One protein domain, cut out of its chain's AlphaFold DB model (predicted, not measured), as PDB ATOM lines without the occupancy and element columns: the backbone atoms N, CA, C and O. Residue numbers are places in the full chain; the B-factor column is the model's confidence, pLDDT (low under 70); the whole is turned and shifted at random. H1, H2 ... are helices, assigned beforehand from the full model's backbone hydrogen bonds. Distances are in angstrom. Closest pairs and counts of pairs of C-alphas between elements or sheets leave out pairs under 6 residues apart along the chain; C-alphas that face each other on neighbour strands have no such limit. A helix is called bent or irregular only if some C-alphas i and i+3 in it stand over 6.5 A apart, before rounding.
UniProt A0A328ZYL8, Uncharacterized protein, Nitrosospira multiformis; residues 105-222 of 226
ATOM      1  N   ASN A 105     -34.826 -21.574  14.666       80.62
ATOM      2  CA  ASN A 105     -35.390 -22.795  15.238       80.62
ATOM      3  C   ASN A 105     -34.912 -24.036  14.483       80.62
ATOM      4  O   ASN A 105     -34.556 -25.035  15.102       80.62
ATOM      5  N   ARG A 106     -34.825 -23.962  13.152       78.50
ATOM      6  CA  ARG A 106     -34.298 -25.050  12.326       78.50
ATOM      7  C   ARG A 106     -32.812 -25.313  12.588       78.50
ATOM      8  O   ARG A 106     -32.416 -26.476  12.658       78.50
ATOM      9  N   GLN A 107     -31.992 -24.270  12.730       78.81
ATOM     10  CA  GLN A 107     -30.576 -24.417  13.087       78.81
ATOM     11  C   GLN A 107     -30.412 -25.010  14.487       78.81
ATOM     12  O   GLN A 107     -29.713 -26.007  14.638       78.81
ATOM     13  N   LEU A 108     -31.125 -24.473  15.480       82.06
ATOM     14  CA  LEU A 108     -31.108 -24.979  16.853       82.06
ATOM     15  C   LEU A 108     -31.549 -26.440  16.928       82.06
ATOM     16  O   LEU A 108     -30.941 -27.233  17.642       82.06
ATOM     17  N   LEU A 109     -32.581 -26.821  16.171       78.81
ATOM     18  CA  LEU A 109     -33.021 -28.208  16.090       78.81
ATOM     19  C   LEU A 109     -31.926 -29.101  15.500       78.81
ATOM     20  O   LEU A 109     -31.641 -30.159  16.053       78.81
ATOM     21  N   LYS A 110     -31.278 -28.663  14.416       79.06
ATOM     22  CA  LYS A 110     -30.176 -29.402  13.793       79.06
ATOM     23  C   LYS A 110     -28.999 -29.585  14.757       79.06
ATOM     24  O   LYS A 110     -28.536 -30.706  14.933       79.06
ATOM     25  N   GLU A 111     -28.555 -28.517  15.415       81.75
ATOM     26  CA  GLU A 111     -27.469 -28.567  16.402       81.75
ATOM     27  C   GLU A 111     -27.819 -29.473  17.587       81.75
ATOM     28  O   GLU A 111     -26.993 -30.266  18.041       81.75
ATOM     29  N   LYS A 112     -29.065 -29.394  18.071       80.94
ATOM     30  CA  LYS A 112     -29.570 -30.263  19.136       80.94
ATOM     31  C   LYS A 112     -29.500 -31.732  18.718       80.94
ATOM     32  O   LYS A 112     -28.979 -32.543  19.480       80.94
ATOM     33  N   ILE A 113     -29.953 -32.058  17.508       76.12
ATOM     34  CA  ILE A 113     -29.893 -33.414  16.947       76.12
ATOM     35  C   ILE A 113     -28.444 -33.905  16.845       76.12
ATOM     36  O   ILE A 113     -28.135 -35.012  17.285       76.12
ATOM     37  N   GLU A 114     -27.537 -33.089  16.302       80.81
ATOM     38  CA  GLU A 114     -26.123 -33.452  16.146       80.81
ATOM     39  C   GLU A 114     -25.448 -33.700  17.498       80.81
ATOM     40  O   GLU A 114     -24.767 -34.715  17.681       80.81
ATOM     41  N   LYS A 115     -25.683 -32.816  18.474       84.00
ATOM     42  CA  LYS A 115     -25.170 -32.967  19.838       84.00
ATOM     43  C   LYS A 115     -25.666 -34.263  20.476       84.00
ATOM     44  O   LYS A 115     -24.872 -35.003  21.050       84.00
ATOM     45  N   GLN A 116     -26.951 -34.568  20.328       75.25
ATOM     46  CA  GLN A 116     -27.561 -35.776  20.885       75.25
ATOM     47  C   GLN A 116     -27.028 -37.052  20.234       75.25
ATOM     48  O   GLN A 116     -26.730 -38.025  20.927       75.25
ATOM     49  N   HIS A 117     -26.834 -37.045  18.915       79.94
ATOM     50  CA  HIS A 117     -26.188 -38.152  18.212       79.94
ATOM     51  C   HIS A 117     -24.753 -38.369  18.694       79.94
ATOM     52  O   HIS A 117     -24.333 -39.509  18.911       79.94
ATOM     53  N   ALA A 118     -24.005 -37.282  18.889       84.12
ATOM     54  CA  ALA A 118     -22.652 -37.345  19.417       84.12
ATOM     55  C   ALA A 118     -22.626 -37.877  20.858       84.12
ATOM     56  O   ALA A 118     -21.748 -38.668  21.191       84.12
ATOM     57  N   GLU A 119     -23.587 -37.497  21.702       82.56
ATOM     58  CA  GLU A 119     -23.722 -38.006  23.072       82.56
ATOM     59  C   GLU A 119     -24.058 -39.500  23.102       82.56
ATOM     60  O   GLU A 119     -23.348 -40.254  23.768       82.56
ATOM     61  N   LYS A 120     -25.049 -39.957  22.318       81.19
ATOM     62  CA  LYS A 120     -25.382 -41.389  22.185       81.19
ATOM     63  C   LYS A 120     -24.173 -42.196  21.713       81.19
ATOM     64  O   LYS A 120     -23.845 -43.226  22.299       81.19
ATOM     65  N   LYS A 121     -23.466 -41.705  20.690       84.88
ATOM     66  CA  LYS A 121     -22.249 -42.347  20.176       84.88
ATOM     67  C   LYS A 121     -21.147 -42.409  21.237       84.88
ATOM     68  O   LYS A 121     -20.565 -43.464  21.442       84.88
ATOM     69  N   ARG A 122     -20.896 -41.307  21.954       84.88
ATOM     70  CA  ARG A 122     -19.900 -41.265  23.036       84.88
ATOM     71  C   ARG A 122     -20.232 -42.228  24.172       84.88
ATOM     72  O   ARG A 122     -19.311 -42.823  24.715       84.88
ATOM     73  N   ALA A 123     -21.504 -42.368  24.543       83.31
ATOM     74  CA  ALA A 123     -21.927 -43.310  25.579       83.31
ATOM     75  C   ALA A 123     -21.645 -44.763  25.164       83.31
ATOM     76  O   ALA A 123     -21.053 -45.511  25.935       83.31
ATOM     77  N   LEU A 124     -21.978 -45.120  23.921       83.56
ATOM     78  CA  LEU A 124     -21.660 -46.429  23.343       83.56
ATOM     79  C   LEU A 124     -20.149 -46.674  23.242       83.56
ATOM     80  O   LEU A 124     -19.677 -47.762  23.557       83.56
ATOM     81  N   ASP A 125     -19.381 -45.662  22.838       85.06
ATOM     82  CA  ASP A 125     -17.928 -45.774  22.705       85.06
ATOM     83  C   ASP A 125     -17.224 -45.944  24.060       85.06
ATOM     84  O   ASP A 125     -16.202 -46.630  24.119       85.06
ATOM     85  N   ARG A 126     -17.766 -45.328  25.122       84.19
ATOM     86  CA  ARG A 126     -17.268 -45.410  26.505       84.19
ATOM     87  C   ARG A 126     -17.716 -46.662  27.251       84.19
ATOM     88  O   ARG A 126     -17.154 -46.944  28.304       84.19
ATOM     89  N   ALA A 127     -18.726 -47.377  26.760       85.81
ATOM     90  CA  ALA A 127     -19.165 -48.609  27.395       85.81
ATOM     91  C   ALA A 127     -17.996 -49.615  27.442       85.81
ATOM     92  O   ALA A 127     -17.297 -49.761  26.434       85.81
ATOM     93  N   PRO A 128     -17.775 -50.315  28.571       88.31
ATOM     94  CA  PRO A 128     -16.713 -51.307  28.685       88.31
ATOM     95  C   PRO A 128     -16.798 -52.376  27.589       88.31
ATOM     96  O   PRO A 128     -17.852 -52.985  27.396       88.31
ATOM     97  N   LYS A 129     -15.691 -52.618  26.877       87.25
ATOM     98  CA  LYS A 129     -15.615 -53.615  25.789       87.25
ATOM     99  C   LYS A 129     -14.874 -54.876  26.214       87.25
ATOM    100  O   LYS A 129     -14.956 -55.899  25.538       87.25
ATOM    101  N   SER A 130     -14.174 -54.806  27.341       89.50
ATOM    102  CA  SER A 130     -13.459 -55.919  27.944       89.50
ATOM    103  C   SER A 130     -13.708 -55.984  29.461       89.50
ATOM    104  O   SER A 130     -14.075 -54.979  30.078       89.50
ATOM    105  N   PRO A 131     -13.479 -57.147  30.102       88.88
ATOM    106  CA  PRO A 131     -13.487 -57.247  31.562       88.88
ATOM    107  C   PRO A 131     -12.475 -56.319  32.243       88.88
ATOM    108  O   PRO A 131     -12.689 -55.913  33.381       88.88
ATOM    109  N   GLN A 132     -11.373 -55.983  31.563       88.94
ATOM    110  CA  GLN A 132     -10.386 -55.039  32.077       88.94
ATOM    111  C   GLN A 132     -10.938 -53.610  32.072       88.94
ATOM    112  O   GLN A 132     -10.910 -52.957  33.110       88.94
ATOM    113  N   ASP A 133     -11.540 -53.180  30.959       89.38
ATOM    114  CA  ASP A 133     -12.182 -51.864  30.844       89.38
ATOM    115  C   ASP A 133     -13.262 -51.696  31.919       89.38
ATOM    116  O   ASP A 133     -13.394 -50.639  32.529       89.38
ATOM    117  N   PHE A 134     -14.033 -52.761  32.175       90.50
ATOM    118  CA  PHE A 134     -15.078 -52.747  33.195       90.50
ATOM    119  C   PHE A 134     -14.487 -52.563  34.594       90.50
ATOM    120  O   PHE A 134     -15.028 -51.792  35.383       90.50
ATOM    121  N   ARG A 135     -13.382 -53.251  34.910       89.19
ATOM    122  CA  ARG A 135     -12.712 -53.107  36.209       89.19
ATOM    123  C   ARG A 135     -12.155 -51.708  36.404       89.19
ATOM    124  O   ARG A 135     -12.372 -51.130  37.461       89.19
ATOM    125  N   GLU A 136     -11.506 -51.138  35.396       89.75
ATOM    126  CA  GLU A 136     -10.960 -49.780  35.476       89.75
ATOM    127  C   GLU A 136     -12.063 -48.730  35.672       89.75
ATOM    128  O   GLU A 136     -11.964 -47.894  36.576       89.75
ATOM    129  N   ASP A 137     -13.148 -48.824  34.899       89.19
ATOM    130  CA  ASP A 137     -14.304 -47.931  35.025       89.19
ATOM    131  C   ASP A 137     -14.975 -48.061  36.403       89.19
ATOM    132  O   ASP A 137     -15.190 -47.065  37.106       89.19
ATOM    133  N   ARG A 138     -15.240 -49.296  36.859       89.50
ATOM    134  CA  ARG A 138     -15.869 -49.539  38.166       89.50
ATOM    135  C   ARG A 138     -14.975 -49.174  39.337       89.50
ATOM    136  O   ARG A 138     -15.484 -48.568  40.276       89.50
ATOM    137  N   LYS A 139     -13.675 -49.463  39.286       91.19
ATOM    138  CA  LYS A 139     -12.711 -49.056  40.316       91.19
ATOM    139  C   LYS A 139     -12.701 -47.537  40.474       91.19
ATOM    140  O   LYS A 139     -12.759 -47.048  41.599       91.19
ATOM    141  N   GLY A 140     -12.684 -46.789  39.368       90.88
ATOM    142  CA  GLY A 140     -12.746 -45.325  39.396       90.88
ATOM    143  C   GLY A 140     -14.025 -44.795  40.052       90.88
ATOM    144  O   GLY A 140     -13.962 -43.934  40.931       90.88
ATOM    145  N   LEU A 141     -15.179 -45.352  39.675       91.62
ATOM    146  CA  LEU A 141     -16.483 -45.009  40.254       91.62
ATOM    147  C   LEU A 141     -16.569 -45.335  41.750       91.62
ATOM    148  O   LEU A 141     -16.962 -44.481  42.544       91.62
ATOM    149  N   ILE A 142     -16.177 -46.551  42.137       93.12
ATOM    150  CA  ILE A 142     -16.176 -47.008  43.531       93.12
ATOM    151  C   ILE A 142     -15.259 -46.115  44.364       93.12
ATOM    152  O   ILE A 142     -15.689 -45.607  45.396       93.12
ATOM    153  N   LYS A 143     -14.046 -45.828  43.880       93.88
ATOM    154  CA  LYS A 143     -13.110 -44.917  44.545       93.88
ATOM    155  C   LYS A 143     -13.717 -43.537  44.788       93.88
ATOM    156  O   LYS A 143     -13.679 -43.065  45.918       93.88
ATOM    157  N   ALA A 144     -14.323 -42.920  43.774       93.38
ATOM    158  CA  ALA A 144     -14.942 -41.604  43.921       93.38
ATOM    159  C   ALA A 144     -16.089 -41.603  44.953       93.38
ATOM    160  O   ALA A 144     -16.202 -40.682  45.763       93.38
ATOM    161  N   CYS A 145     -16.927 -42.647  44.959       93.06
ATOM    162  CA  CYS A 145     -17.988 -42.805  45.956       93.06
ATOM    163  C   CYS A 145     -17.425 -42.991  47.372       93.06
ATOM    164  O   CYS A 145     -17.884 -42.325  48.302       93.06
ATOM    165  N   LEU A 146     -16.426 -43.862  47.534       93.50
ATOM    166  CA  LEU A 146     -15.797 -44.141  48.822       93.50
ATOM    167  C   LEU A 146     -15.074 -42.908  49.375       93.50
ATOM    168  O   LEU A 146     -15.225 -42.605  50.551       93.50
ATOM    169  N   GLU A 147     -14.371 -42.136  48.541       93.00
ATOM    170  CA  GLU A 147     -13.775 -40.855  48.945       93.00
ATOM    171  C   GLU A 147     -14.840 -39.862  49.440       93.00
ATOM    172  O   GLU A 147     -14.640 -39.174  50.444       93.00
ATOM    173  N   GLY A 148     -15.998 -39.810  48.774       92.81
ATOM    174  CA  GLY A 148     -17.146 -39.020  49.220       92.81
ATOM    175  C   GLY A 148     -17.632 -39.423  50.614       92.81
ATOM    176  O   GLY A 148     -17.813 -38.558  51.471       92.81
ATOM    177  N   VAL A 149     -17.782 -40.727  50.858       91.12
ATOM    178  CA  VAL A 149     -18.170 -41.280  52.166       91.12
ATOM    179  C   VAL A 149     -17.099 -41.006  53.224       91.12
ATOM    180  O   VAL A 149     -17.420 -40.533  54.311       91.12
ATOM    181  N   PHE A 150     -15.822 -41.215  52.909       92.69
ATOM    182  CA  PHE A 150     -14.714 -40.987  53.839       92.69
ATOM    183  C   PHE A 150     -14.624 -39.545  54.316       92.69
ATOM    184  O   PHE A 150     -14.338 -39.266  55.482       92.69
ATOM    185  N   ASN A 151     -14.907 -38.606  53.414       92.69
ATOM    186  CA  ASN A 151     -14.946 -37.196  53.752       92.69
ATOM    187  C   ASN A 151     -16.018 -36.882  54.806       92.69
ATOM    188  O   ASN A 151     -15.820 -35.951  55.580       92.69
ATOM    189  N   LEU A 152     -17.107 -37.657  54.894       92.75
ATOM    190  CA  LEU A 152     -18.102 -37.509  55.965       92.75
ATOM    191  C   LEU A 152     -17.548 -37.943  57.328       92.75
ATOM    192  O   LEU A 152     -17.858 -37.310  58.329       92.75
ATOM    193  N   PHE A 153     -16.690 -38.967  57.374       91.69
ATOM    194  CA  PHE A 153     -16.041 -39.398  58.617       91.69
ATOM    195  C   PHE A 153     -14.991 -38.398  59.120       91.69
ATOM    196  O   PHE A 153     -14.790 -38.252  60.323       91.69
ATOM    197  N   ARG A 154     -14.318 -37.694  58.202       90.69
ATOM    198  CA  ARG A 154     -13.237 -36.747  58.528       90.69
ATOM    199  C   ARG A 154     -13.707 -35.328  58.829       90.69
ATOM    200  O   ARG A 154     -12.924 -34.535  59.354       90.69
ATOM    201  N   ARG A 155     -14.927 -34.967  58.435       89.38
ATOM    202  CA  ARG A 155     -15.468 -33.628  58.680       89.38
ATOM    203  C   ARG A 155     -15.840 -33.467  60.147       89.38
ATOM    204  O   ARG A 155     -16.399 -34.368  60.763       89.38
ATOM    205  N   ALA A 156     -15.521 -32.294  60.682       83.69
ATOM    206  CA  ALA A 156     -16.027 -31.850  61.968       83.69
ATOM    207  C   ALA A 156     -17.203 -30.907  61.705       83.69
ATOM    208  O   ALA A 156     -16.997 -29.767  61.283       83.69
ATOM    209  N   ASP A 157     -18.421 -31.384  61.940       86.19
ATOM    210  CA  ASP A 157     -19.641 -30.612  61.715       86.19
ATOM    211  C   ASP A 157     -20.222 -30.175  63.061       86.19
ATOM    212  O   ASP A 157     -20.470 -30.982  63.957       86.19
ATOM    213  N   ASN A 158     -20.414 -28.861  63.220       86.25
ATOM    214  CA  ASN A 158     -20.926 -28.247  64.452       86.25
ATOM    215  C   ASN A 158     -20.151 -28.658  65.730       86.25
ATOM    216  O   ASN A 158     -20.730 -28.793  66.804       86.25
ATOM    217  N   GLY A 159     -18.840 -28.895  65.601       89.69
ATOM    218  CA  GLY A 159     -17.962 -29.303  66.704       89.69
ATOM    219  C   GLY A 159     -17.965 -30.803  67.028       89.69
ATOM    220  O   GLY A 159     -17.153 -31.228  67.845       89.69
ATOM    221  N   TYR A 160     -18.809 -31.610  66.379       93.94
ATOM    222  CA  TYR A 160     -18.781 -33.069  66.492       93.94
ATOM    223  C   TYR A 160     -17.878 -33.666  65.416       93.94
ATOM    224  O   TYR A 160     -17.936 -33.267  64.253       93.94
ATOM    225  N   HIS A 161     -17.061 -34.644  65.795       94.62
ATOM    226  CA  HIS A 161     -16.237 -35.417  64.872       94.62
ATOM    227  C   HIS A 161     -16.179 -36.879  65.320       94.62
ATOM    228  O   HIS A 161     -16.357 -37.190  66.500       94.62
ATOM    229  N   TYR A 162     -15.902 -37.781  64.381       95.81
ATOM    230  CA  TYR A 162     -15.633 -39.176  64.716       95.81
ATOM    231  C   TYR A 162     -14.308 -39.317  65.471       95.81
ATOM    232  O   TYR A 162     -13.414 -38.471  65.352       95.81
ATOM    233  N   SER A 163     -14.182 -40.371  66.280       95.88
ATOM    234  CA  SER A 163     -12.904 -40.694  66.911       95.88
ATOM    235  C   SER A 163     -11.897 -41.156  65.857       95.88
ATOM    236  O   SER A 163     -12.265 -41.560  64.748       95.88
ATOM    237  N   ARG A 164     -10.611 -41.107  66.203       94.56
ATOM    238  CA  ARG A 164      -9.544 -41.530  65.298       94.56
ATOM    239  C   ARG A 164      -9.687 -43.003  64.910       94.56
ATOM    240  O   ARG A 164      -9.524 -43.334  63.743       94.56
ATOM    241  N   GLU A 165     -10.060 -43.845  65.864       96.75
ATOM    242  CA  GLU A 165     -10.251 -45.283  65.673       96.75
ATOM    243  C   GLU A 165     -11.370 -45.561  64.662       96.75
ATOM    244  O   GLU A 165     -11.229 -46.432  63.810       96.75
ATOM    245  N   VAL A 166     -12.464 -44.788  64.703       95.75
ATOM    246  CA  VAL A 166     -13.558 -44.914  63.724       95.75
ATOM    247  C   VAL A 166     -13.106 -44.482  62.327       95.75
ATOM    248  O   VAL A 166     -13.474 -45.115  61.341       95.75
ATOM    249  N   ILE A 167     -12.293 -43.426  62.224       95.12
ATOM    250  CA  ILE A 167     -11.741 -42.968  60.939       95.12
ATOM    251  C   ILE A 167     -10.789 -44.018  60.350       95.12
ATOM    252  O   ILE A 167     -10.847 -44.280  59.151       95.12
ATOM    253  N   GLU A 168      -9.935 -44.631  61.173       95.44
ATOM    254  CA  GLU A 168      -9.024 -45.704  60.753       95.44
ATOM    255  C   GLU A 168      -9.809 -46.945  60.290       95.44
ATOM    256  O   GLU A 168      -9.585 -47.417  59.179       95.44
ATOM    257  N   GLN A 169     -10.829 -47.380  61.041       95.81
ATOM    258  CA  GLN A 169     -11.712 -48.483  60.628       95.81
ATOM    259  C   GLN A 169     -12.444 -48.205  59.307       95.81
ATOM    260  O   GLN A 169     -12.578 -49.093  58.466       95.81
ATOM    261  N   ALA A 170     -12.926 -46.974  59.107       93.81
ATOM    262  CA  ALA A 170     -13.568 -46.584  57.856       93.81
ATOM    263  C   ALA A 170     -12.582 -46.620  56.678       93.81
ATOM    264  O   ALA A 170     -12.958 -47.034  55.582       93.81
ATOM    265  N   ASN A 171     -11.330 -46.211  56.902       94.06
ATOM    266  CA  ASN A 171     -10.280 -46.266  55.891       94.06
ATOM    267  C   ASN A 171      -9.940 -47.710  55.496       94.06
ATOM    268  O   ASN A 171      -9.848 -48.001  54.307       94.06
ATOM    269  N   ASP A 172      -9.799 -48.608  56.469       95.50
ATOM    270  CA  ASP A 172      -9.482 -50.017  56.207       95.50
ATOM    271  C   ASP A 172     -10.585 -50.685  55.372       95.50
ATOM    272  O   ASP A 172     -10.303 -51.282  54.335       95.50
ATOM    273  N   LEU A 173     -11.856 -50.462  55.729       94.94
ATOM    274  CA  LEU A 173     -12.998 -50.947  54.945       94.94
ATOM    275  C   LEU A 173     -13.015 -50.398  53.512       94.94
ATOM    276  O   LEU A 173     -13.433 -51.091  52.585       94.94
ATOM    277  N   MET A 174     -12.592 -49.149  53.302       94.38
ATOM    278  CA  MET A 174     -12.488 -48.596  51.951       94.38
ATOM    279  C   MET A 174     -11.396 -49.273  51.133       94.38
ATOM    280  O   MET A 174     -11.621 -49.523  49.950       94.38
ATOM    281  N   CYS A 175     -10.237 -49.547  51.735       93.00
ATOM    282  CA  CYS A 175      -9.157 -50.282  51.082       93.00
ATOM    283  C   CYS A 175      -9.634 -51.680  50.670       93.00
ATOM    284  O   CYS A 175      -9.542 -52.014  49.492       93.00
ATOM    285  N   ASP A 176     -10.273 -52.421  51.580       94.19
ATOM    286  CA  ASP A 176     -10.811 -53.758  51.293       94.19
ATOM    287  C   ASP A 176     -11.802 -53.745  50.112       94.19
ATOM    288  O   ASP A 176     -11.777 -54.610  49.232       94.19
ATOM    289  N   LEU A 177     -12.684 -52.740  50.055       92.31
ATOM    290  CA  LEU A 177     -13.647 -52.589  48.960       92.31
ATOM    291  C   LEU A 177     -12.983 -52.228  47.624       92.31
ATOM    292  O   LEU A 177     -13.480 -52.631  46.568       92.31
ATOM    293  N   LEU A 178     -11.888 -51.465  47.647       92.31
ATOM    294  CA  LEU A 178     -11.117 -51.138  46.447       92.31
ATOM    295  C   LEU A 178     -10.355 -52.352  45.919       92.31
ATOM    296  O   LEU A 178     -10.378 -52.579  44.708       92.31
ATOM    297  N   ASP A 179      -9.767 -53.152  46.805       91.75
ATOM    298  CA  ASP A 179      -9.070 -54.387  46.443       91.75
ATOM    299  C   ASP A 179     -10.043 -55.386  45.800       91.75
ATOM    300  O   ASP A 179      -9.773 -55.946  44.735       91.75
ATOM    301  N   LEU A 180     -11.256 -55.524  46.356       91.00
ATOM    302  CA  LEU A 180     -12.318 -56.334  45.747       91.00
ATOM    303  C   LEU A 180     -12.731 -55.834  44.355       91.00
ATOM    304  O   LEU A 180     -13.079 -56.642  43.492       91.00
ATOM    305  N   ALA A 181     -12.713 -54.520  44.116       89.44
ATOM    306  CA  ALA A 181     -13.029 -53.947  42.809       89.44
ATOM    307  C   ALA A 181     -11.910 -54.167  41.773       89.44
ATOM    308  O   ALA A 181     -12.193 -54.271  40.578       89.44
ATOM    309  N   GLU A 182     -10.657 -54.235  42.219       87.12
ATOM    310  CA  GLU A 182      -9.476 -54.448  41.379       87.12
ATOM    311  C   GLU A 182      -9.286 -55.925  41.005       87.12
ATOM    312  O   GLU A 182      -9.168 -56.267  39.820       87.12
ATOM    313  N   ASP A 183      -9.358 -56.810  41.998       87.56
ATOM    314  CA  ASP A 183      -9.063 -58.239  41.845       87.56
ATOM    315  C   ASP A 183     -10.313 -59.106  41.648       87.56
ATOM    316  O   ASP A 183     -10.229 -60.306  41.354       87.56
ATOM    317  N   GLY A 184     -11.498 -58.504  41.765       85.00
ATOM    318  CA  GLY A 184     -12.774 -59.176  41.571       85.00
ATOM    319  C   GLY A 184     -12.895 -59.840  40.197       85.00
ATOM    320  O   GLY A 184     -12.551 -59.276  39.154       85.00
ATOM    321  N   LYS A 185     -13.446 -61.059  40.175       87.50
ATOM    322  CA  LYS A 185     -13.777 -61.753  38.923       87.50
ATOM    323  C   LYS A 185     -14.973 -61.076  38.257       87.50
ATOM    324  O   LYS A 185     -16.052 -61.008  38.840       87.50
ATOM    325  N   VAL A 186     -14.791 -60.647  37.012       89.12
ATOM    326  CA  VAL A 186     -15.847 -60.044  36.191       89.12
ATOM    327  C   VAL A 186     -16.293 -61.038  35.130       89.12
ATOM    328  O   VAL A 186     -15.469 -61.641  34.444       89.12
ATOM    329  N   TYR A 187     -17.607 -61.179  34.978       87.69
ATOM    330  CA  TYR A 187     -18.225 -62.020  33.962       87.69
ATOM    331  C   TYR A 187     -19.011 -61.144  32.999       87.69
ATOM    332  O   TYR A 187     -19.733 -60.239  33.416       87.69
ATOM    333  N   PHE A 188     -18.873 -61.421  31.708       87.81
ATOM    334  CA  PHE A 188     -19.719 -60.805  30.704       87.81
ATOM    335  C   PHE A 188     -21.047 -61.559  30.630       87.81
ATOM    336  O   PHE A 188     -21.061 -62.765  30.387       87.81
ATOM    337  N   ASP A 189     -22.151 -60.841  30.820       90.38
ATOM    338  CA  ASP A 189     -23.495 -61.375  30.634       90.38
ATOM    339  C   ASP A 189     -24.155 -60.693  29.421       90.38
ATOM    340  O   ASP A 189     -24.489 -59.502  29.484       90.38
ATOM    341  N   PRO A 190     -24.368 -61.432  28.315       87.62
ATOM    342  CA  PRO A 190     -25.008 -60.898  27.116       87.62
ATOM    343  C   PRO A 190     -26.418 -60.346  27.365       87.62
ATOM    344  O   PRO A 190     -26.823 -59.392  26.703       87.62
ATOM    345  N   LYS A 191     -27.176 -60.909  28.317       92.12
ATOM    346  CA  LYS A 191     -28.525 -60.421  28.637       92.12
ATOM    347  C   LYS A 191     -28.460 -59.051  29.298       92.12
ATOM    348  O   LYS A 191     -29.214 -58.161  28.924       92.12
ATOM    349  N   TRP A 192     -27.529 -58.860  30.232       87.88
ATOM    350  CA  TRP A 192     -27.303 -57.551  30.853       87.88
ATOM    351  C   TRP A 192     -26.767 -56.519  29.865       87.88
ATOM    352  O   TRP A 192     -27.152 -55.354  29.948       87.88
ATOM    353  N   GLN A 193     -25.940 -56.933  28.902       87.56
ATOM    354  CA  GLN A 193     -25.544 -56.044  27.812       87.56
ATOM    355  C   GLN A 193     -26.759 -55.603  26.987       87.56
ATOM    356  O   GLN A 193     -26.891 -54.414  26.709       87.56
ATOM    357  N   GLN A 194     -27.658 -56.528  26.637       87.06
ATOM    358  CA  GLN A 194     -28.872 -56.182  25.903       87.06
ATOM    359  C   GLN A 194     -29.748 -55.208  26.701       87.06
ATOM    360  O   GLN A 194     -30.120 -54.172  26.164       87.06
ATOM    361  N   TYR A 195     -29.974 -55.458  27.996       89.75
ATOM    362  CA  TYR A 195     -30.711 -54.524  28.855       89.75
ATOM    363  C   TYR A 195     -30.087 -53.126  28.900       89.75
ATOM    364  O   TYR A 195     -30.805 -52.132  28.907       89.75
ATOM    365  N   PHE A 196     -28.757 -53.030  28.919       85.75
ATOM    366  CA  PHE A 196     -28.064 -51.742  28.870       85.75
ATOM    367  C   PHE A 196     -28.284 -51.010  27.537       85.75
ATOM    368  O   PHE A 196     -28.494 -49.796  27.527       85.75
ATOM    369  N   LEU A 197     -28.240 -51.734  26.415       85.81
ATOM    370  CA  LEU A 197     -28.521 -51.165  25.096       85.81
ATOM    371  C   LEU A 197     -29.977 -50.692  24.994       85.81
ATOM    372  O   LEU A 197     -30.210 -49.573  24.531       85.81
ATOM    373  N   ASP A 198     -30.917 -51.498  25.487       87.88
ATOM    374  CA  ASP A 198     -32.348 -51.187  25.502       87.88
ATOM    375  C   ASP A 198     -32.641 -49.964  26.389       87.88
ATOM    376  O   ASP A 198     -33.324 -49.042  25.951       87.88
ATOM    377  N   ASP A 199     -32.064 -49.882  27.596       86.75
ATOM    378  CA  ASP A 199     -32.205 -48.725  28.500       86.75
ATOM    379  C   ASP A 199     -31.617 -47.442  27.892       86.75
ATOM    380  O   ASP A 199     -32.201 -46.361  28.012       86.75
ATOM    381  N   MET A 200     -30.478 -47.532  27.196       83.06
ATOM    382  CA  MET A 200     -29.932 -46.386  26.464       83.06
ATOM    383  C   MET A 200     -30.854 -45.930  25.333       83.06
ATOM    384  O   MET A 200     -30.990 -44.725  25.106       83.06
ATOM    385  N   GLU A 201     -31.461 -46.869  24.610       82.88
ATOM    386  CA  GLU A 201     -32.420 -46.553  23.560       82.88
ATOM    387  C   GLU A 201     -33.688 -45.925  24.145       82.88
ATOM    388  O   GLU A 201     -34.067 -44.836  23.718       82.88
ATOM    389  N   GLU A 202     -34.267 -46.510  25.192       85.94
ATOM    390  CA  GLU A 202     -35.453 -45.987  25.873       85.94
ATOM    391  C   GLU A 202     -35.214 -44.581  26.438       85.94
ATOM    392  O   GLU A 202     -36.010 -43.667  26.204       85.94
ATOM    393  N   LYS A 203     -34.094 -44.355  27.137       82.56
ATOM    394  CA  LYS A 203     -33.724 -43.024  27.647       82.56
ATOM    395  C   LYS A 203     -33.586 -42.011  26.522       82.56
ATOM    396  O   LYS A 203     -34.016 -40.865  26.672       82.56
ATOM    397  N   PHE A 204     -33.001 -42.427  25.402       78.38
ATOM    398  CA  PHE A 204     -32.862 -41.574  24.234       78.38
ATOM    399  C   PHE A 204     -34.224 -41.222  23.625       78.38
ATOM    400  O   PHE A 204     -34.462 -40.047  23.342       78.38
ATOM    401  N   GLU A 205     -35.129 -42.196  23.480       82.00
ATOM    402  CA  GLU A 205     -36.488 -41.974  22.976       82.00
ATOM    403  C   GLU A 205     -37.313 -41.081  23.904       82.00
ATOM    404  O   GLU A 205     -37.930 -40.120  23.446       82.00
ATOM    405  N   LYS A 206     -37.278 -41.339  25.213       81.75
ATOM    406  CA  LYS A 206     -38.030 -40.572  26.212       81.75
ATOM    407  C   LYS A 206     -37.566 -39.123  26.302       81.75
ATOM    408  O   LYS A 206     -38.390 -38.221  26.442       81.75
ATOM    409  N   ALA A 207     -36.260 -38.885  26.220       76.44
ATOM    410  CA  ALA A 207     -35.725 -37.531  26.197       76.44
ATOM    411  C   ALA A 207     -36.029 -36.803  24.873       76.44
ATOM    412  O   ALA A 207     -36.028 -35.571  24.855       76.44
ATOM    413  N   ASN A 208     -36.279 -37.538  23.775       72.44
ATOM    414  CA  ASN A 208     -36.330 -36.990  22.414       72.44
ATOM    415  C   ASN A 208     -37.421 -37.624  21.525       72.44
ATOM    416  O   ASN A 208     -37.111 -38.155  20.452       72.44
ATOM    417  N   PRO A 209     -38.706 -37.528  21.904       75.88
ATOM    418  CA  PRO A 209     -39.786 -38.230  21.210       75.88
ATOM    419  C   PRO A 209     -39.934 -37.814  19.738       75.88
ATOM    420  O   PRO A 209     -40.130 -38.663  18.871       75.88
ATOM    421  N   GLU A 210     -39.779 -36.523  19.431       71.31
ATOM    422  CA  GLU A 210     -39.901 -35.984  18.066       71.31
ATOM    423  C   GLU A 210     -38.791 -36.485  17.132       71.31
ATOM    424  O   GLU A 210     -39.045 -36.831  15.978       71.31
ATOM    425  N   PHE A 211     -37.556 -36.575  17.636       68.50
ATOM    426  CA  PHE A 211     -36.423 -37.073  16.859       68.50
ATOM    427  C   PHE A 211     -36.538 -38.579  16.608       68.50
ATOM    428  O   PHE A 211     -36.335 -39.041  15.484       68.50
ATOM    429  N   SER A 212     -36.931 -39.345  17.626       71.00
ATOM    430  CA  SER A 212     -37.174 -40.778  17.473       71.00
ATOM    431  C   SER A 212     -38.320 -41.063  16.501       71.00
ATOM    432  O   SER A 212     -38.207 -41.974  15.682       71.00
ATOM    433  N   ALA A 213     -39.384 -40.254  16.513       74.50
ATOM    434  CA  ALA A 213     -40.458 -40.339  15.526       74.50
ATOM    435  C   ALA A 213     -39.961 -40.038  14.100       74.50
ATOM    436  O   ALA A 213     -40.268 -40.788  13.172       74.50
ATOM    437  N   PHE A 214     -39.140 -38.996  13.924       71.31
ATOM    438  CA  PHE A 214     -38.536 -38.652  12.633       71.31
ATOM    439  C   PHE A 214     -37.636 -39.770  12.084       71.31
ATOM    440  O   PHE A 214     -37.759 -40.140  10.913       71.31
ATOM    441  N   MET A 215     -36.763 -40.344  12.917       71.75
ATOM    442  CA  MET A 215     -35.874 -41.445  12.522       71.75
ATOM    443  C   MET A 215     -36.654 -42.718  12.180       71.75
ATOM    444  O   MET A 215     -36.361 -43.367  11.177       71.75
ATOM    445  N   LYS A 216     -37.688 -43.059  12.963       75.19
ATOM    446  CA  LYS A 216     -38.579 -44.194  12.668       75.19
ATOM    447  C   LYS A 216     -39.297 -44.000  11.327       75.19
ATOM    448  O   LYS A 216     -39.349 -44.936  10.531       75.19
ATOM    449  N   ALA A 217     -39.777 -42.789  11.037       71.44
ATOM    450  CA  ALA A 217     -40.426 -42.467   9.765       71.44
ATOM    451  C   ALA A 217     -39.459 -42.531   8.568       71.44
ATOM    452  O   ALA A 217     -39.778 -43.144   7.552       71.44
ATOM    453  N   THR A 218     -38.257 -41.960   8.681       65.69
ATOM    454  CA  THR A 218     -37.250 -41.989   7.598       65.69
ATOM    455  C   THR A 218     -36.705 -43.394   7.331       65.69
ATOM    456  O   THR A 218     -36.550 -43.774   6.170       65.69
ATOM    457  N   LEU A 219     -36.484 -44.208   8.370       62.41
ATOM    458  CA  LEU A 219     -36.099 -45.618   8.220       62.41
ATOM    459  C   LEU A 219     -37.216 -46.470   7.597       62.41
ATOM    460  O   LEU A 219     -36.925 -47.368   6.806       62.41
ATOM    461  N   ALA A 220     -38.484 -46.189   7.914       59.34
ATOM    462  CA  ALA A 220     -39.626 -46.867   7.299       59.34
ATOM    463  C   ALA A 220     -39.747 -46.547   5.800       59.34
ATOM    464  O   ALA A 220     -39.962 -47.453   4.998       59.34
ATOM    465  N   VAL A 221     -39.527 -45.287   5.406       58.62
ATOM    466  CA  VAL A 221     -39.503 -44.877   3.991       58.62
ATOM    467  C   VAL A 221     -38.335 -45.530   3.241       58.62
ATOM    468  O   VAL A 221     -38.523 -46.013   2.129       58.62
ATOM    469  N   GLY A 222     -37.151 -45.626   3.855       47.91
ATOM    470  CA  GLY A 222     -35.993 -46.304   3.258       47.91
ATOM    471  C   GLY A 222     -36.180 -47.815   3.067       47.91
ATOM    472  O   GLY A 222     -35.674 -48.367   2.096       47.91
TER     473      GLY A 222
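This is residues 105 to 222 of the 226 residues of an uncharacterized protein of Nitrosospira multiformis (UniProt A0A328ZYL8). Picture a flat, open V of helices: one limb is the helical hairpin H2 and H3, and the other is the looser pair H1 and H4, side by side and running opposite ways. H5 turns away from the end of H4, and its residues 214 to 222 stick out from the rest, as do residues 155 to 160 in the loop of the hairpin. The printed part has 118 residues with five named helices, H1 to H5 in order along the chain, and no named strand; the class is all helix. The whole is extended, with a radius of gyration of the C-alphas of 21.7 A and spans of 68 by 39 by 17 A.

Find C-alpha 105 at (-35.390, -22.795, 15.238); from there H1, residues 105 to 126, runs 31.1 A. After a tight link, look for C-alpha 131 at (-13.487, -57.247, 31.562), where H2, residues 131 to 154 and the longest helix by residues, sets out over 33.9 A. Next read H3, residues 164 to 183, 28.8 A long, and H4, residues 190 to 207, 25.7 A long. H5, residues 209 to 222, ends at C-alpha 222, at (-35.993, -46.304, 3.258). No helix is bent.

Begin with the hairpin: H2 and H3 touch, closest at the C-alphas of Lys 139 and Ala 181, 5.5 A apart. They run opposite ways at a shallow tilt of 7 degrees. Now go to H1 and H4, which are close but not clearly touching; their closest C-alphas, Lys 120 and Phe 204, are 7.8 A apart. These two also run opposite ways, at a shallow tilt of 15 degrees. H4 and H5 are close but not clearly touching, with the C-alphas of Glu 205 and Ser 212 closest at 5.7 A, and stand at a steep tilt of 69.7 degrees, only just short of about perpendicular. H5 is close to but not clearly touching H1, about perpendicular at 84 degrees; Ile 113 and Phe 211 have the closest C-alphas, 7.5 A apart. H1 and H2 are apart, and so are H3 and H4. In H1, H3, H4 and H5 every O i to N i+4 pair is within hydrogen-bond range; in H2, 18 of 20 are.

The two C-alphas farthest apart, those of Ser 163 and Val 221, are 68.4 A from each other. The printed part has no cut, and none of its links is long: H1 to H2 and H4 to H5 are tight, H2 to H3 and H3 to H4 short. The mean pLDDT of the printed part is 85.5; look for values under 70 at residue 211 and residues 218 to 222.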